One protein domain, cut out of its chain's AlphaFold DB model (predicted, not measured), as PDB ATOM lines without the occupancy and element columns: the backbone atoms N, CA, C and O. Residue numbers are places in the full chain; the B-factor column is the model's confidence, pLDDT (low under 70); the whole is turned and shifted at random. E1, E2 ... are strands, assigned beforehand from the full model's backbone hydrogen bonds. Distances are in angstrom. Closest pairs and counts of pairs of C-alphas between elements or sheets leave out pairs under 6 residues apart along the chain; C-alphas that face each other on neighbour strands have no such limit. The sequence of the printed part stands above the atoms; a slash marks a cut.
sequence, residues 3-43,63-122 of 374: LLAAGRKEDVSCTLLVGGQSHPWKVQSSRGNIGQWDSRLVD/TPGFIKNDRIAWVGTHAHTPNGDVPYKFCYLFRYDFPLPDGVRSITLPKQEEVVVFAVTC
ATOM      1  N   LEU A   3     561.592 516.370 386.513       92.44
ATOM      2  CA  LEU A   3     562.412 515.661 387.490       92.44
ATOM      3  C   LEU A   3     563.192 514.569 386.777       92.44
ATOM      4  O   LEU A   3     562.620 513.805 386.006       92.44
ATOM      5  N   LEU A   4     564.480 514.469 387.084       94.06
ATOM      6  CA  LEU A   4     565.297 513.310 386.765       94.06
ATOM      7  C   LEU A   4     565.378 512.446 388.019       94.06
ATOM      8  O   LEU A   4     565.954 512.878 389.019       94.06
ATOM      9  N   ALA A   5     564.776 511.262 387.993       95.25
ATOM     10  CA  ALA A   5     564.691 510.410 389.171       95.25
ATOM     11  C   ALA A   5     564.705 508.916 388.828       95.25
ATOM     12  O   ALA A   5     564.446 508.523 387.690       95.25
ATOM     13  N   ALA A   6     565.006 508.092 389.830       94.62
ATOM     14  CA  ALA A   6     564.887 506.641 389.765       94.62
ATOM     15  C   ALA A   6     564.768 506.022 391.169       94.62
ATOM     16  O   ALA A   6     565.240 506.590 392.156       94.62
ATOM     17  N   GLY A   7     564.173 504.833 391.253       93.25
ATOM     18  CA  GLY A   7     564.174 503.987 392.443       93.25
ATOM     19  C   GLY A   7     565.526 503.290 392.638       93.25
ATOM     20  O   GLY A   7     566.144 502.830 391.674       93.25
ATOM     21  N   ARG A   8     566.025 503.179 393.873       87.44
ATOM     22  CA  ARG A   8     567.344 502.563 394.150       87.44
ATOM     23  C   ARG A   8     567.423 501.072 393.815       87.44
ATOM     24  O   ARG A   8     568.483 500.593 393.411       87.44
ATOM     25  N   LYS A   9     566.345 500.325 394.057       81.25
ATOM     26  CA  LYS A   9     566.321 498.855 393.945       81.25
ATOM     27  C   LYS A   9     565.161 498.374 393.086       81.25
ATOM     28  O   LYS A   9     565.373 497.613 392.145       81.25
ATOM     29  N   GLU A  10     563.974 498.877 393.373       85.06
ATOM     30  CA  GLU A  10     562.712 498.488 392.753       85.06
ATOM     31  C   GLU A  10     561.892 499.719 392.364       85.06
ATOM     32  O   GLU A  10     562.297 500.857 392.630       85.06
ATOM     33  N   ASP A  11     560.779 499.485 391.675       88.19
ATOM     34  CA  ASP A  11     559.813 500.535 391.382       88.19
ATOM     35  C   ASP A  11     559.151 500.994 392.684       88.19
ATOM     36  O   ASP A  11     558.684 500.179 393.477       88.19
ATOM     37  N   VAL A  12     559.056 502.304 392.886       90.44
ATOM     38  CA  VAL A  12     558.512 502.892 394.111       90.44
ATOM     39  C   VAL A  12     557.233 503.644 393.784       90.44
ATOM     40  O   VAL A  12     557.229 504.545 392.948       90.44
ATOM     41  N   SER A  13     556.138 503.304 394.462       92.56
ATOM     42  CA  SER A  13     554.921 504.121 394.437       92.56
ATOM     43  C   SER A  13     554.968 505.125 395.582       92.56
ATOM     44  O   SER A  13     555.135 504.758 396.743       92.56
ATOM     45  N   CYS A  14     554.843 506.404 395.256       91.94
ATOM     46  CA  CYS A  14     554.962 507.495 396.208       91.94
ATOM     47  C   CYS A  14     554.044 508.662 395.827       91.94
ATOM     48  O   CYS A  14     553.167 508.554 394.965       91.94
ATOM     49  N   THR A  15     554.218 509.787 396.510       93.56
ATOM     50  CA  THR A  15     553.435 510.998 396.285       93.56
ATOM     51  C   THR A  15     554.361 512.200 396.220       93.56
ATOM     52  O   THR A  15     555.216 512.376 397.088       93.56
ATOM     53  N   LEU A  16     554.160 513.034 395.203       93.50
ATOM     54  CA  LEU A  16     554.750 514.361 395.087       93.50
ATOM     55  C   LEU A  16     553.682 515.396 395.453       93.50
ATOM     56  O   LEU A  16     552.559 515.302 394.960       93.50
ATOM     57  N   LEU A  17     554.018 516.397 396.270       94.31
ATOM     58  CA  LEU A  17     553.128 517.545 396.464       94.31
ATOM     59  C   LEU A  17     553.531 518.696 395.547       94.31
ATOM     60  O   LEU A  17     554.695 519.093 395.541       94.31
ATOM     61  N   VAL A  18     552.569 519.273 394.831       93.25
ATOM     62  CA  VAL A  18     552.746 520.481 394.010       93.25
ATOM     63  C   VAL A  18     551.823 521.560 394.563       93.25
ATOM     64  O   VAL A  18     550.605 521.416 394.530       93.25
ATOM     65  N   GLY A  19     552.383 522.614 395.167       91.44
ATOM     66  CA  GLY A  19     551.581 523.647 395.837       91.44
ATOM     67  C   GLY A  19     550.679 523.111 396.958       91.44
ATOM     68  O   GLY A  19     549.630 523.686 397.226       91.44
ATOM     69  N   GLY A  20     551.054 521.986 397.579       89.50
ATOM     70  CA  GLY A  20     550.254 521.292 398.595       89.50
ATOM     71  C   GLY A  20     549.239 520.279 398.046       89.50
ATOM     72  O   GLY A  20     548.678 519.522 398.833       89.50
ATOM     73  N   GLN A  21     549.026 520.205 396.727       91.12
ATOM     74  CA  GLN A  21     548.173 519.184 396.109       91.12
ATOM     75  C   GLN A  21     548.929 517.874 395.896       91.12
ATOM     76  O   GLN A  21     550.082 517.880 395.471       91.12
ATOM     77  N   SER A  22     548.268 516.754 396.186       92.31
ATOM     78  CA  SER A  22     548.835 515.408 396.086       92.31
ATOM     79  C   SER A  22     548.813 514.879 394.653       92.31
ATOM     80  O   SER A  22     547.753 514.818 394.031       92.31
ATOM     81  N   HIS A  23     549.973 514.448 394.156       89.31
ATOM     82  CA  HIS A  23     550.127 513.765 392.876       89.31
ATOM     83  C   HIS A  23     550.710 512.363 393.097       89.31
ATOM     84  O   HIS A  23     551.861 512.245 393.538       89.31
ATOM     85  N   PRO A  24     549.955 511.292 392.786       91.25
ATOM     86  CA  PRO A  24     550.497 509.940 392.751       91.25
ATOM     87  C   PRO A  24     551.669 509.864 391.772       91.25
ATOM     88  O   PRO A  24     551.582 510.354 390.646       91.25
ATOM     89  N   TRP A  25     552.760 509.241 392.199       91.62
ATOM     90  CA  TRP A  25     553.971 509.136 391.401       91.62
ATOM     91  C   TRP A  25     554.571 507.740 391.519       91.62
ATOM     92  O   TRP A  25     554.974 507.317 392.602       91.62
ATOM     93  N   LYS A  26     554.641 507.030 390.390       91.38
ATOM     94  CA  LYS A  26     555.380 505.773 390.271       91.38
ATOM     95  C   LYS A  26     556.771 506.060 389.709       91.38
ATOM     96  O   LYS A  26     556.897 506.539 388.586       91.38
ATOM     97  N   VAL A  27     557.801 505.776 390.496       92.06
ATOM     98  CA  VAL A  27     559.212 505.951 390.134       92.06
ATOM     99  C   VAL A  27     559.783 504.600 389.722       92.06
ATOM    100  O   VAL A  27     559.684 503.644 390.481       92.06
ATOM    101  N   GLN A  28     560.385 504.508 388.541       91.50
ATOM    102  CA  GLN A  28     560.951 503.266 388.009       91.50
ATOM    103  C   GLN A  28     562.307 502.973 388.635       91.50
ATOM    104  O   GLN A  28     563.101 503.890 388.858       91.50
ATOM    105  N   SER A  29     562.611 501.695 388.850       90.88
ATOM    106  CA  SER A  29     563.924 501.271 389.332       90.88
ATOM    107  C   SER A  29     565.038 501.689 388.374       90.88
ATOM    108  O   SER A  29     564.951 501.469 387.163       90.88
ATOM    109  N   SER A  30     566.136 502.191 388.940       89.00
ATOM    110  CA  SER A  30     567.406 502.443 388.250       89.00
ATOM    111  C   SER A  30     568.087 501.170 387.752       89.00
ATOM    112  O   SER A  30     569.050 501.265 387.001       89.00
ATOM    113  N   ARG A  31     567.612 499.989 388.163       83.25
ATOM    114  CA  ARG A  31     568.206 498.683 387.863       83.25
ATOM    115  C   ARG A  31     567.231 497.767 387.127       83.25
ATOM    116  O   ARG A  31     566.026 498.020 387.061       83.25
ATOM    117  N   GLY A  32     567.776 496.658 386.639       74.75
ATOM    118  CA  GLY A  32     567.022 495.613 385.952       74.75
ATOM    119  C   GLY A  32     566.725 495.971 384.502       74.75
ATOM    120  O   GLY A  32     567.097 497.037 384.024       74.75
ATOM    121  N   ASN A  33     566.053 495.071 383.799       73.25
ATOM    122  CA  ASN A  33     565.803 495.234 382.373       73.25
ATOM    123  C   ASN A  33     564.823 496.396 382.113       73.25
ATOM    124  O   ASN A  33     563.856 496.585 382.856       73.25
ATOM    125  N   ILE A  34     565.060 497.175 381.052       76.12
ATOM    126  CA  ILE A  34     564.085 498.171 380.558       76.12
ATOM    127  C   ILE A  34     562.940 497.524 379.808       76.12
ATOM    128  O   ILE A  34     561.890 498.139 379.688       76.12
ATOM    129  N   GLY A  35     563.122 496.292 379.356       69.44
ATOM    130  CA  GLY A  35     562.046 495.452 378.891       69.44
ATOM    131  C   GLY A  35     562.454 493.992 378.852       69.44
ATOM    132  O   GLY A  35     563.636 493.653 378.822       69.44
ATOM    133  N   GLN A  36     561.447 493.140 378.875       60.81
ATOM    134  CA  GLN A  36     561.519 491.723 378.611       60.81
ATOM    135  C   GLN A  36     560.632 491.445 377.406       60.81
ATOM    136  O   GLN A  36     559.569 492.040 377.240       60.81
ATOM    137  N   TRP A  37     561.100 490.560 376.545       56.59
ATOM    138  CA  TRP A  37     560.394 490.172 375.344       56.59
ATOM    139  C   TRP A  37     559.249 489.268 375.793       56.59
ATOM    140  O   TRP A  37     559.401 488.529 376.768       56.59
ATOM    141  N   ASP A  38     558.102 489.330 375.122       55.94
ATOM    142  CA  ASP A  38     557.101 488.296 375.356       55.94
ATOM    143  C   ASP A  38     557.723 486.965 374.973       55.94
ATOM    144  O   ASP A  38     558.331 486.850 373.912       55.94
ATOM    145  N   SER A  39     557.576 485.959 375.822       50.97
ATOM    146  CA  SER A  39     558.089 484.613 375.525       50.97
ATOM    147  C   SER A  39     557.197 483.874 374.523       50.97
ATOM    148  O   SER A  39     557.175 482.646 374.469       50.97
ATOM    149  N   ARG A  40     556.510 484.626 373.651       49.25
ATOM    150  CA  ARG A  40     556.063 484.154 372.342       49.25
ATOM    151  C   ARG A  40     557.300 483.831 371.514       49.25
ATOM    152  O   ARG A  40     557.787 484.640 370.729       49.25
ATOM    153  N   LEU A  41     557.807 482.629 371.725       43.44
ATOM    154  CA  LEU A  41     558.803 482.015 370.874       43.44
ATOM    155  C   LEU A  41     558.146 481.749 369.517       43.44
ATOM    156  O   LEU A  41     557.328 480.843 369.362       43.44
ATOM    157  N   VAL A  42     558.489 482.584 368.542       35.81
ATOM    158  CA  VAL A  42     558.463 482.200 367.130       35.81
ATOM    159  C   VAL A  42     559.572 481.147 366.996       35.81
ATOM    160  O   VAL A  42     560.685 481.416 367.435       35.81
ATOM    161  N   ASP A  43     559.247 479.952 366.498       35.75
ATOM    162  CA  ASP A  43     560.090 478.732 366.467       35.75
ATOM    163  C   ASP A  43     560.228 477.890 367.750       35.75
ATOM    164  O   ASP A  43     561.219 477.201 367.942       35.75
ATOM    165  N   THR A  63     555.882 484.064 379.841       49.72
ATOM    166  CA  THR A  63     556.173 485.319 380.537       49.72
ATOM    167  C   THR A  63     555.792 486.481 379.619       49.72
ATOM    168  O   THR A  63     556.449 486.660 378.584       49.72
ATOM    169  N   PRO A  64     554.768 487.275 379.978       51.31
ATOM    170  CA  PRO A  64     554.397 488.440 379.203       51.31
ATOM    171  C   PRO A  64     555.580 489.378 379.063       51.31
ATOM    172  O   PRO A  64     556.282 489.682 380.033       51.31
ATOM    173  N   GLY A  65     555.773 489.860 377.844       58.19
ATOM    174  CA  GLY A  65     556.743 490.906 377.600       58.19
ATOM    175  C   GLY A  65     556.354 492.130 378.409       58.19
ATOM    176  O   GLY A  65     555.176 492.472 378.519       58.19
ATOM    177  N   PHE A  66     557.337 492.805 378.980       64.06
ATOM    178  CA  PHE A  66     557.110 494.081 379.639       64.06
ATOM    179  C   PHE A  66     558.138 495.086 379.159       64.06
ATOM    180  O   PHE A  66     559.212 494.731 378.693       64.06
ATOM    181  N   ILE A  67     557.824 496.363 379.300       70.38
ATOM    182  CA  ILE A  67     558.780 497.445 379.111       70.38
ATOM    183  C   ILE A  67     558.464 498.538 380.123       70.38
ATOM    184  O   ILE A  67     557.302 498.796 380.460       70.38
ATOM    185  N   LYS A  68     559.512 499.159 380.655       75.94
ATOM    186  CA  LYS A  68     559.394 500.351 381.482       75.94
ATOM    187  C   LYS A  68     558.923 501.484 380.579       75.94
ATOM    188  O   LYS A  68     559.595 501.852 379.621       75.94
ATOM    189  N   ASN A  69     557.742 502.011 380.886       70.06
ATOM    190  CA  ASN A  69     557.038 502.962 380.022       70.06
ATOM    191  C   ASN A  69     557.422 504.427 380.274       70.06
ATOM    192  O   ASN A  69     556.989 505.306 379.529       70.06
ATOM    193  N   ASP A  70     558.193 504.705 381.326       82.31
ATOM    194  CA  ASP A  70     558.630 506.065 381.635       82.31
ATOM    195  C   ASP A  70     559.800 506.496 380.747       82.31
ATOM    196  O   ASP A  70     560.593 505.686 380.264       82.31
ATOM    197  N   ARG A  71     559.914 507.809 380.531       82.00
ATOM    198  CA  ARG A  71     560.889 508.396 379.608       82.00
ATOM    199  C   ARG A  71     562.303 508.190 380.138       82.00
ATOM    200  O   ARG A  71     562.713 508.879 381.069       82.00
ATOM    201  N   ILE A  72     563.065 507.287 379.531       86.56
ATOM    202  CA  ILE A  72     564.489 507.133 379.834       86.56
ATOM    203  C   ILE A  72     565.211 508.405 379.387       86.56
ATOM    204  O   ILE A  72     565.177 508.775 378.216       86.56
ATOM    205  N   ALA A  73     565.849 509.078 380.334       86.62
ATOM    206  CA  ALA A  73     566.629 510.285 380.090       86.62
ATOM    207  C   ALA A  73     568.132 509.999 380.042       86.62
ATOM    208  O   ALA A  73     568.880 510.751 379.424       86.62
ATOM    209  N   TRP A  74     568.574 508.922 380.697       88.94
ATOM    210  CA  TRP A  74     569.975 508.523 380.735       88.94
ATOM    211  C   TRP A  74     570.121 507.007 380.894       88.94
ATOM    212  O   TRP A  74     569.325 506.373 381.592       88.94
ATOM    213  N   VAL A  75     571.163 506.456 380.266       89.81
ATOM    214  CA  VAL A  75     571.544 505.039 380.328       89.81
ATOM    215  C   VAL A  75     573.034 504.931 380.640       89.81
ATOM    216  O   VAL A  75     573.855 505.557 379.971       89.81
ATOM    217  N   GLY A  76     573.375 504.092 381.614       87.06
ATOM    218  CA  GLY A  76     574.734 503.639 381.898       87.06
ATOM    219  C   GLY A  76     574.878 502.153 381.590       87.06
ATOM    220  O   GLY A  76     573.957 501.383 381.856       87.06
ATOM    221  N   THR A  77     576.020 501.742 381.042       81.69
ATOM    222  CA  THR A  77     576.315 500.344 380.659       81.69
ATOM    223  C   THR A  77     577.015 499.537 381.759       81.69
ATOM    224  O   THR A  77     577.220 498.334 381.615       81.69
ATOM    225  N   HIS A  78     577.388 500.189 382.857       81.31
ATOM    226  CA  HIS A  78     578.087 499.614 384.001       81.31
ATOM    227  C   HIS A  78     577.608 500.286 385.290       81.31
ATOM    228  O   HIS A  78     577.128 501.423 385.273       81.31
ATOM    229  N   ALA A  79     577.742 499.577 386.409       79.25
ATOM    230  CA  ALA A  79     577.414 500.092 387.731       79.25
ATOM    231  C   ALA A  79     578.669 500.157 388.599       79.25
ATOM    232  O   ALA A  79     579.428 499.195 388.653       79.25
ATOM    233  N   HIS A  80     578.845 501.245 389.345       81.06
ATOM    234  CA  HIS A  80     579.895 501.328 390.355       81.06
ATOM    235  C   HIS A  80     579.390 500.779 391.691       81.06
ATOM    236  O   HIS A  80     578.292 501.112 392.152       81.06
ATOM    237  N   THR A  81     580.195 499.935 392.325       79.06
ATOM    238  CA  THR A  81     579.972 499.440 393.688       79.06
ATOM    239  C   THR A  81     581.156 499.825 394.576       79.06
ATOM    240  O   THR A  81     582.212 500.170 394.050       79.06
ATOM    241  N   PRO A  82     581.040 499.731 395.915       85.44
ATOM    242  CA  PRO A  82     582.189 499.931 396.803       85.44
ATOM    243  C   PRO A  82     583.385 499.015 396.493       85.44
ATOM    244  O   PRO A  82     584.510 499.351 396.842       85.44
ATOM    245  N   ASN A  83     583.141 497.886 395.818       88.62
ATOM    246  CA  ASN A  83     584.150 496.893 395.456       88.62
ATOM    247  C   ASN A  83     584.658 497.052 394.008       88.62
ATOM    248  O   ASN A  83     585.389 496.192 393.530       88.62
ATOM    249  N   GLY A  84     584.262 498.123 393.311       87.06
ATOM    250  CA  GLY A  84     584.678 498.420 391.940       87.06
ATOM    251  C   GLY A  84     583.548 498.361 390.911       87.06
ATOM    252  O   GLY A  84     582.354 498.313 391.245       87.06
ATOM    253  N   ASP A  85     583.960 498.402 389.648       85.50
ATOM    254  CA  ASP A  85     583.085 498.510 388.485       85.50
ATOM    255  C   ASP A  85     582.474 497.158 388.141       85.50
ATOM    256  O   ASP A  85     583.152 496.135 388.074       85.50
ATOM    257  N   VAL A  86     581.169 497.160 387.892       81.31
ATOM    258  CA  VAL A  86     580.414 495.984 387.467       81.31
ATOM    259  C   VAL A  86     579.982 496.210 386.019       81.31
ATOM    260  O   VAL A  86     578.954 496.864 385.785       81.31
ATOM    261  N   PRO A  87     580.766 495.727 385.036       82.06
ATOM    262  CA  PRO A  87     580.418 495.860 383.629       82.06
ATOM    263  C   PRO A  87     579.113 495.117 383.315       82.06
ATOM    264  O   PRO A  87     578.725 494.181 384.014       82.06
ATOM    265  N   TYR A  88     578.406 495.574 382.278       79.81
ATOM    266  CA  TYR A  88     577.129 495.022 381.793       79.81
ATOM    267  C   TYR A  88     575.969 495.057 382.794       79.81
ATOM    268  O   TYR A  88     574.898 494.499 382.548       79.81
ATOM    269  N   LYS A  89     576.136 495.774 383.906       81.31
ATOM    270  CA  LYS A  89     575.053 496.078 384.833       81.31
ATOM    271  C   LYS A  89     574.462 497.439 384.502       81.31
ATOM    272  O   LYS A  89     574.887 498.464 385.033       81.31
ATOM    273  N   PHE A  90     573.480 497.429 383.605       84.50
ATOM    274  CA  PHE A  90     572.852 498.653 383.129       84.50
ATOM    275  C   PHE A  90     572.158 499.435 384.250       84.50
ATOM    276  O   PHE A  90     571.548 498.854 385.155       84.50
ATOM    277  N   CYS A  91     572.251 500.761 384.158       87.50
ATOM    278  CA  CYS A  91     571.623 501.706 385.071       87.50
ATOM    279  C   CYS A  91     570.817 502.753 384.296       87.50
ATOM    280  O   CYS A  91     571.231 503.180 383.219       87.50
ATOM    281  N   TYR A  92     569.691 503.195 384.853       90.88
ATOM    282  CA  TYR A  92     568.748 504.076 384.160       90.88
ATOM    283  C   TYR A  92     568.317 505.250 385.031       90.88
ATOM    284  O   TYR A  92     568.090 505.083 386.230       90.88
ATOM    285  N   LEU A  93     568.144 506.418 384.408       91.75
ATOM    286  CA  LEU A  93     567.434 507.552 384.996       91.75
ATOM    287  C   LEU A  93     566.245 507.927 384.123       91.75
ATOM    288  O   LEU A  93     566.341 507.929 382.892       91.75
ATOM    289  N   PHE A  94     565.144 508.287 384.771       91.88
ATOM    290  CA  PHE A  94     563.885 508.578 384.106       91.88
ATOM    291  C   PHE A  94     563.521 510.047 384.278       91.88
ATOM    292  O   PHE A  94     563.730 510.641 385.339       91.88
ATOM    293  N   ARG A  95     562.972 510.635 383.218       90.25
ATOM    294  CA  ARG A  95     562.390 511.969 383.230       90.25
ATOM    295  C   ARG A  95     560.906 511.872 383.561       90.25
ATOM    296  O   ARG A  95     560.151 511.204 382.859       90.25
ATOM    297  N   TYR A  96     560.500 512.631 384.568       89.06
ATOM    298  CA  TYR A  96     559.116 512.810 384.978       89.06
ATOM    299  C   TYR A  96     558.701 514.260 384.792       89.06
ATOM    300  O   TYR A  96     559.437 515.179 385.154       89.06
ATOM    301  N   ASP A  97     557.511 514.465 384.245       87.06
ATOM    302  CA  ASP A  97     556.985 515.787 383.940       87.06
ATOM    303  C   ASP A  97     555.782 516.075 384.848       87.06
ATOM    304  O   ASP A  97     554.790 515.350 384.827       87.06
ATOM    305  N   PHE A  98     555.862 517.148 385.637       86.88
ATOM    306  CA  PHE A  98     554.776 517.612 386.502       86.88
ATOM    307  C   PHE A  98     554.375 519.040 386.116       86.88
ATOM    308  O   PHE A  98     555.227 519.944 386.154       86.88
ATOM    309  N   PRO A  99     553.107 519.277 385.740       86.31
ATOM    310  CA  PRO A  99     552.587 520.624 385.547       86.31
ATOM    311  C   PRO A  99     552.731 521.450 386.827       86.31
ATOM    312  O   PRO A  99     552.505 520.945 387.924       86.31
ATOM    313  N   LEU A 100     553.106 522.722 386.687       88.31
ATOM    314  CA  LEU A 100     553.099 523.682 387.790       88.31
ATOM    315  C   LEU A 100     552.004 524.714 387.507       88.31
ATOM    316  O   LEU A 100     552.202 525.539 386.617       88.31
ATOM    317  N   PRO A 101     550.858 524.658 388.208       87.00
ATOM    318  CA  PRO A 101     549.834 525.692 388.116       87.00
ATOM    319  C   PRO A 101     550.366 527.078 388.495       87.00
ATOM    320  O   PRO A 101     551.297 527.208 389.298       87.00
ATOM    321  N   ASP A 102     549.732 528.116 387.955       88.50
ATOM    322  CA  ASP A 102     550.069 529.499 388.276       88.50
ATOM    323  C   ASP A 102     549.989 529.762 389.784       88.50
ATOM    324  O   ASP A 102     549.080 529.317 390.485       88.50
ATOM    325  N   GLY A 103     550.975 530.495 390.300       88.81
ATOM    326  CA  GLY A 103     551.055 530.836 391.720       88.81
ATOM    327  C   GLY A 103     551.632 529.742 392.624       88.81
ATOM    328  O   GLY A 103     551.902 530.030 393.792       88.81
ATOM    329  N   VAL A 104     551.906 528.532 392.119       91.38
ATOM    330  CA  VAL A 104     552.625 527.505 392.889       91.38
ATOM    331  C   VAL A 104     554.064 527.951 393.153       91.38
ATOM    332  O   VAL A 104     554.807 528.300 392.239       91.38
ATOM    333  N   ARG A 105     554.467 527.923 394.430       91.00
ATOM    334  CA  ARG A 105     555.805 528.351 394.888       91.00
ATOM    335  C   ARG A 105     556.641 527.237 395.506       91.00
ATOM    336  O   ARG A 105     557.811 527.454 395.803       91.00
ATOM    337  N   SER A 106     556.055 526.068 395.730       91.94
ATOM    338  CA  SER A 106     556.731 524.962 396.395       91.94
ATOM    339  C   SER A 106     556.305 523.619 395.830       91.94
ATOM    340  O   SER A 106     555.180 523.430 395.356       91.94
ATOM    341  N   ILE A 107     557.233 522.676 395.930       92.56
ATOM    342  CA  ILE A 107     556.987 521.250 395.773       92.56
ATOM    343  C   ILE A 107     557.464 520.549 397.042       92.56
ATOM    344  O   ILE A 107     558.337 521.055 397.747       92.56
ATOM    345  N   THR A 108     556.916 519.379 397.338       94.44
ATOM    346  CA  THR A 108     557.432 518.511 398.400       94.44
ATOM    347  C   THR A 108     557.711 517.146 397.807       94.44
ATOM    348  O   THR A 108     556.800 516.490 397.302       94.44
ATOM    349  N   LEU A 109     558.986 516.754 397.843       92.94
ATOM    350  CA  LEU A 109     559.435 515.444 397.390       92.94
ATOM    351  C   LEU A 109     558.945 514.341 398.346       92.94
ATOM    352  O   LEU A 109     558.728 514.611 399.533       92.94
ATOM    353  N   PRO A 110     558.779 513.105 397.847       91.56
ATOM    354  CA  PRO A 110     558.495 511.945 398.685       91.56
ATOM    355  C   PRO A 110     559.562 511.756 399.773       91.56
ATOM    356  O   PRO A 110     560.729 512.090 399.579       91.56
ATOM    357  N   LYS A 111     559.159 511.203 400.924       91.06
ATOM    358  CA  LYS A 111     560.065 510.896 402.049       91.06
ATOM    359  C   LYS A 111     560.733 509.521 401.932       91.06
ATOM    360  O   LYS A 111     561.593 509.203 402.741       91.06
ATOM    361  N   GLN A 112     560.304 508.710 400.969       92.69
ATOM    362  CA  GLN A 112     560.834 507.381 400.692       92.69
ATOM    363  C   GLN A 112     562.311 507.479 400.285       92.69
ATOM    364  O   GLN A 112     562.626 508.081 399.258       92.69
ATOM    365  N   GLU A 113     563.210 506.875 401.064       91.94
ATOM    366  CA  GLU A 113     564.662 506.889 400.812       91.94
ATOM    367  C   GLU A 113     565.049 506.160 399.515       91.94
ATOM    368  O   GLU A 113     566.131 506.352 398.951       91.94
ATOM    369  N   GLU A 114     564.155 505.303 399.032       93.69
ATOM    370  CA  GLU A 114     564.286 504.545 397.803       93.69
ATOM    371  C   GLU A 114     564.144 505.432 396.563       93.69
ATOM    372  O   GLU A 114     564.652 505.050 395.508       93.69
ATOM    373  N   VAL A 115     563.502 506.602 396.670       93.62
ATOM    374  CA  VAL A 115     563.353 507.558 395.565       93.62
ATOM    375  C   VAL A 115     564.566 508.478 395.517       93.62
ATOM    376  O   VAL A 115     564.770 509.316 396.391       93.62
ATOM    377  N   VAL A 116     565.357 508.371 394.451       93.44
ATOM    378  CA  VAL A 116     566.498 509.260 394.220       93.44
ATOM    379  C   VAL A 116     566.122 510.287 393.170       93.44
ATOM    380  O   VAL A 116     565.907 509.944 392.009       93.44
ATOM    381  N   VAL A 117     566.070 511.555 393.574       93.38
ATOM    382  CA  VAL A 117     565.920 512.694 392.664       93.38
ATOM    383  C   VAL A 117     567.302 513.269 392.388       93.38
ATOM    384  O   VAL A 117     567.965 513.769 393.291       93.38
ATOM    385  N   PHE A 118     567.736 513.184 391.135       92.62
ATOM    386  CA  PHE A 118     569.051 513.639 390.684       92.62
ATOM    387  C   PHE A 118     569.038 515.104 390.266       92.62
ATOM    388  O   PHE A 118     569.984 515.837 390.534       92.62
ATOM    389  N   ALA A 119     567.970 515.531 389.594       93.12
ATOM    390  CA  ALA A 119     567.825 516.902 389.136       93.12
ATOM    391  C   ALA A 119     566.355 517.315 389.104       93.12
ATOM    392  O   ALA A 119     565.465 516.497 388.860       93.12
ATOM    393  N   VAL A 120     566.122 518.608 389.312       92.06
ATOM    394  CA  VAL A 120     564.819 519.251 389.144       92.06
ATOM    395  C   VAL A 120     565.020 520.494 388.292       92.06
ATOM    396  O   VAL A 120     565.920 521.292 388.546       92.06
ATOM    397  N   THR A 121     564.189 520.669 387.272       89.38
ATOM    398  CA  THR A 121     564.242 521.838 386.393       89.38
ATOM    399  C   THR A 121     562.846 522.400 386.179       89.38
ATOM    400  O   THR A 121     561.892 521.676 385.885       89.38
ATOM    401  N   CYS A 122     562.719 523.716 386.302       87.56
ATOM    402  CA  CYS A 122     561.511 524.444 385.948       87.56
ATOM    403  C   CYS A 122     561.769 525.200 384.647       87.56
ATOM    404  O   CYS A 122     562.618 526.085 384.607       87.56
TER     405      CYS A 122
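What this domain is: This is residues 3 to 43 and 63 to 122 of the 374 residues of a protein of bacterium ADurb.Bin478 (UniProt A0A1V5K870). A strongly twisted sheet of four strands, E4 E5 E1 E6, has a long bent hairpin, E4 and E5, at one side, while a second hairpin, E2 and E3, comes close to E1 and E6 at Val 12 and Val 27. Residues 98 to 114 loop from E5 past E2 to E6, and the stretches beside the cut make a tail. The printed part has 101 residues, with no named helix and six named strands, E1 to E6 in chain order; both sheets are antiparallel and the class is all strand. It is loose, with a radius of gyration of the C-alphas of 16.2 A and spans of 57 by 38 by 21 A.

How they stand to each other: Look first at E5, residues 84 to 97, and E4, residues 71 to 81, an antiparallel hairpin with N 76 and O 91 2.8 A apart, within hydrogen-bond range. E4 bends by 71 degrees at residue 77 and E5 by 84 degrees at residue 87. E1, residues 3 to 7, is antiparallel to E5, with N 5 and O 94 at 2.9 A. At the edge, E6, residues 115 to 121, is antiparallel to E1, with N 6 and O 116 at 3.0 A. In a second sheet of two strands, E2, residues 12 to 18, and E3, residues 21 to 27, form an antiparallel hairpin, with N 14 and O 25 at 2.8 A, within hydrogen-bond range. The closest C-alphas of E1 and E3 are those of Ala 6 and Val 27, 5.7 A apart. Residues 17 to 18 of E2 pair antiparallel with residues 107 to 108.

Where its parts are: Find C-alpha 3 at (562.412, 515.661, 387.490), where E1 begins; it spans 12.8 A. E2 spans 18.5 A, E3 18.2 A, E4 25.3 A and E5 33.7 A. E6 spans 17.0 A and ends at C-alpha 121, (564.242, 521.838, 386.393).

The domain as a whole: The farthest C-alphas, Asp 43 and Gly 103, are 58.6 A apart. Residues 44 to 62 are not printed, and C-alphas 43 and 63 are 16.0 A apart across the cut. The link from E5 to E6 is long. Look for pLDDT under 70 at residues 35 to 43 and 63 to 66 of this model.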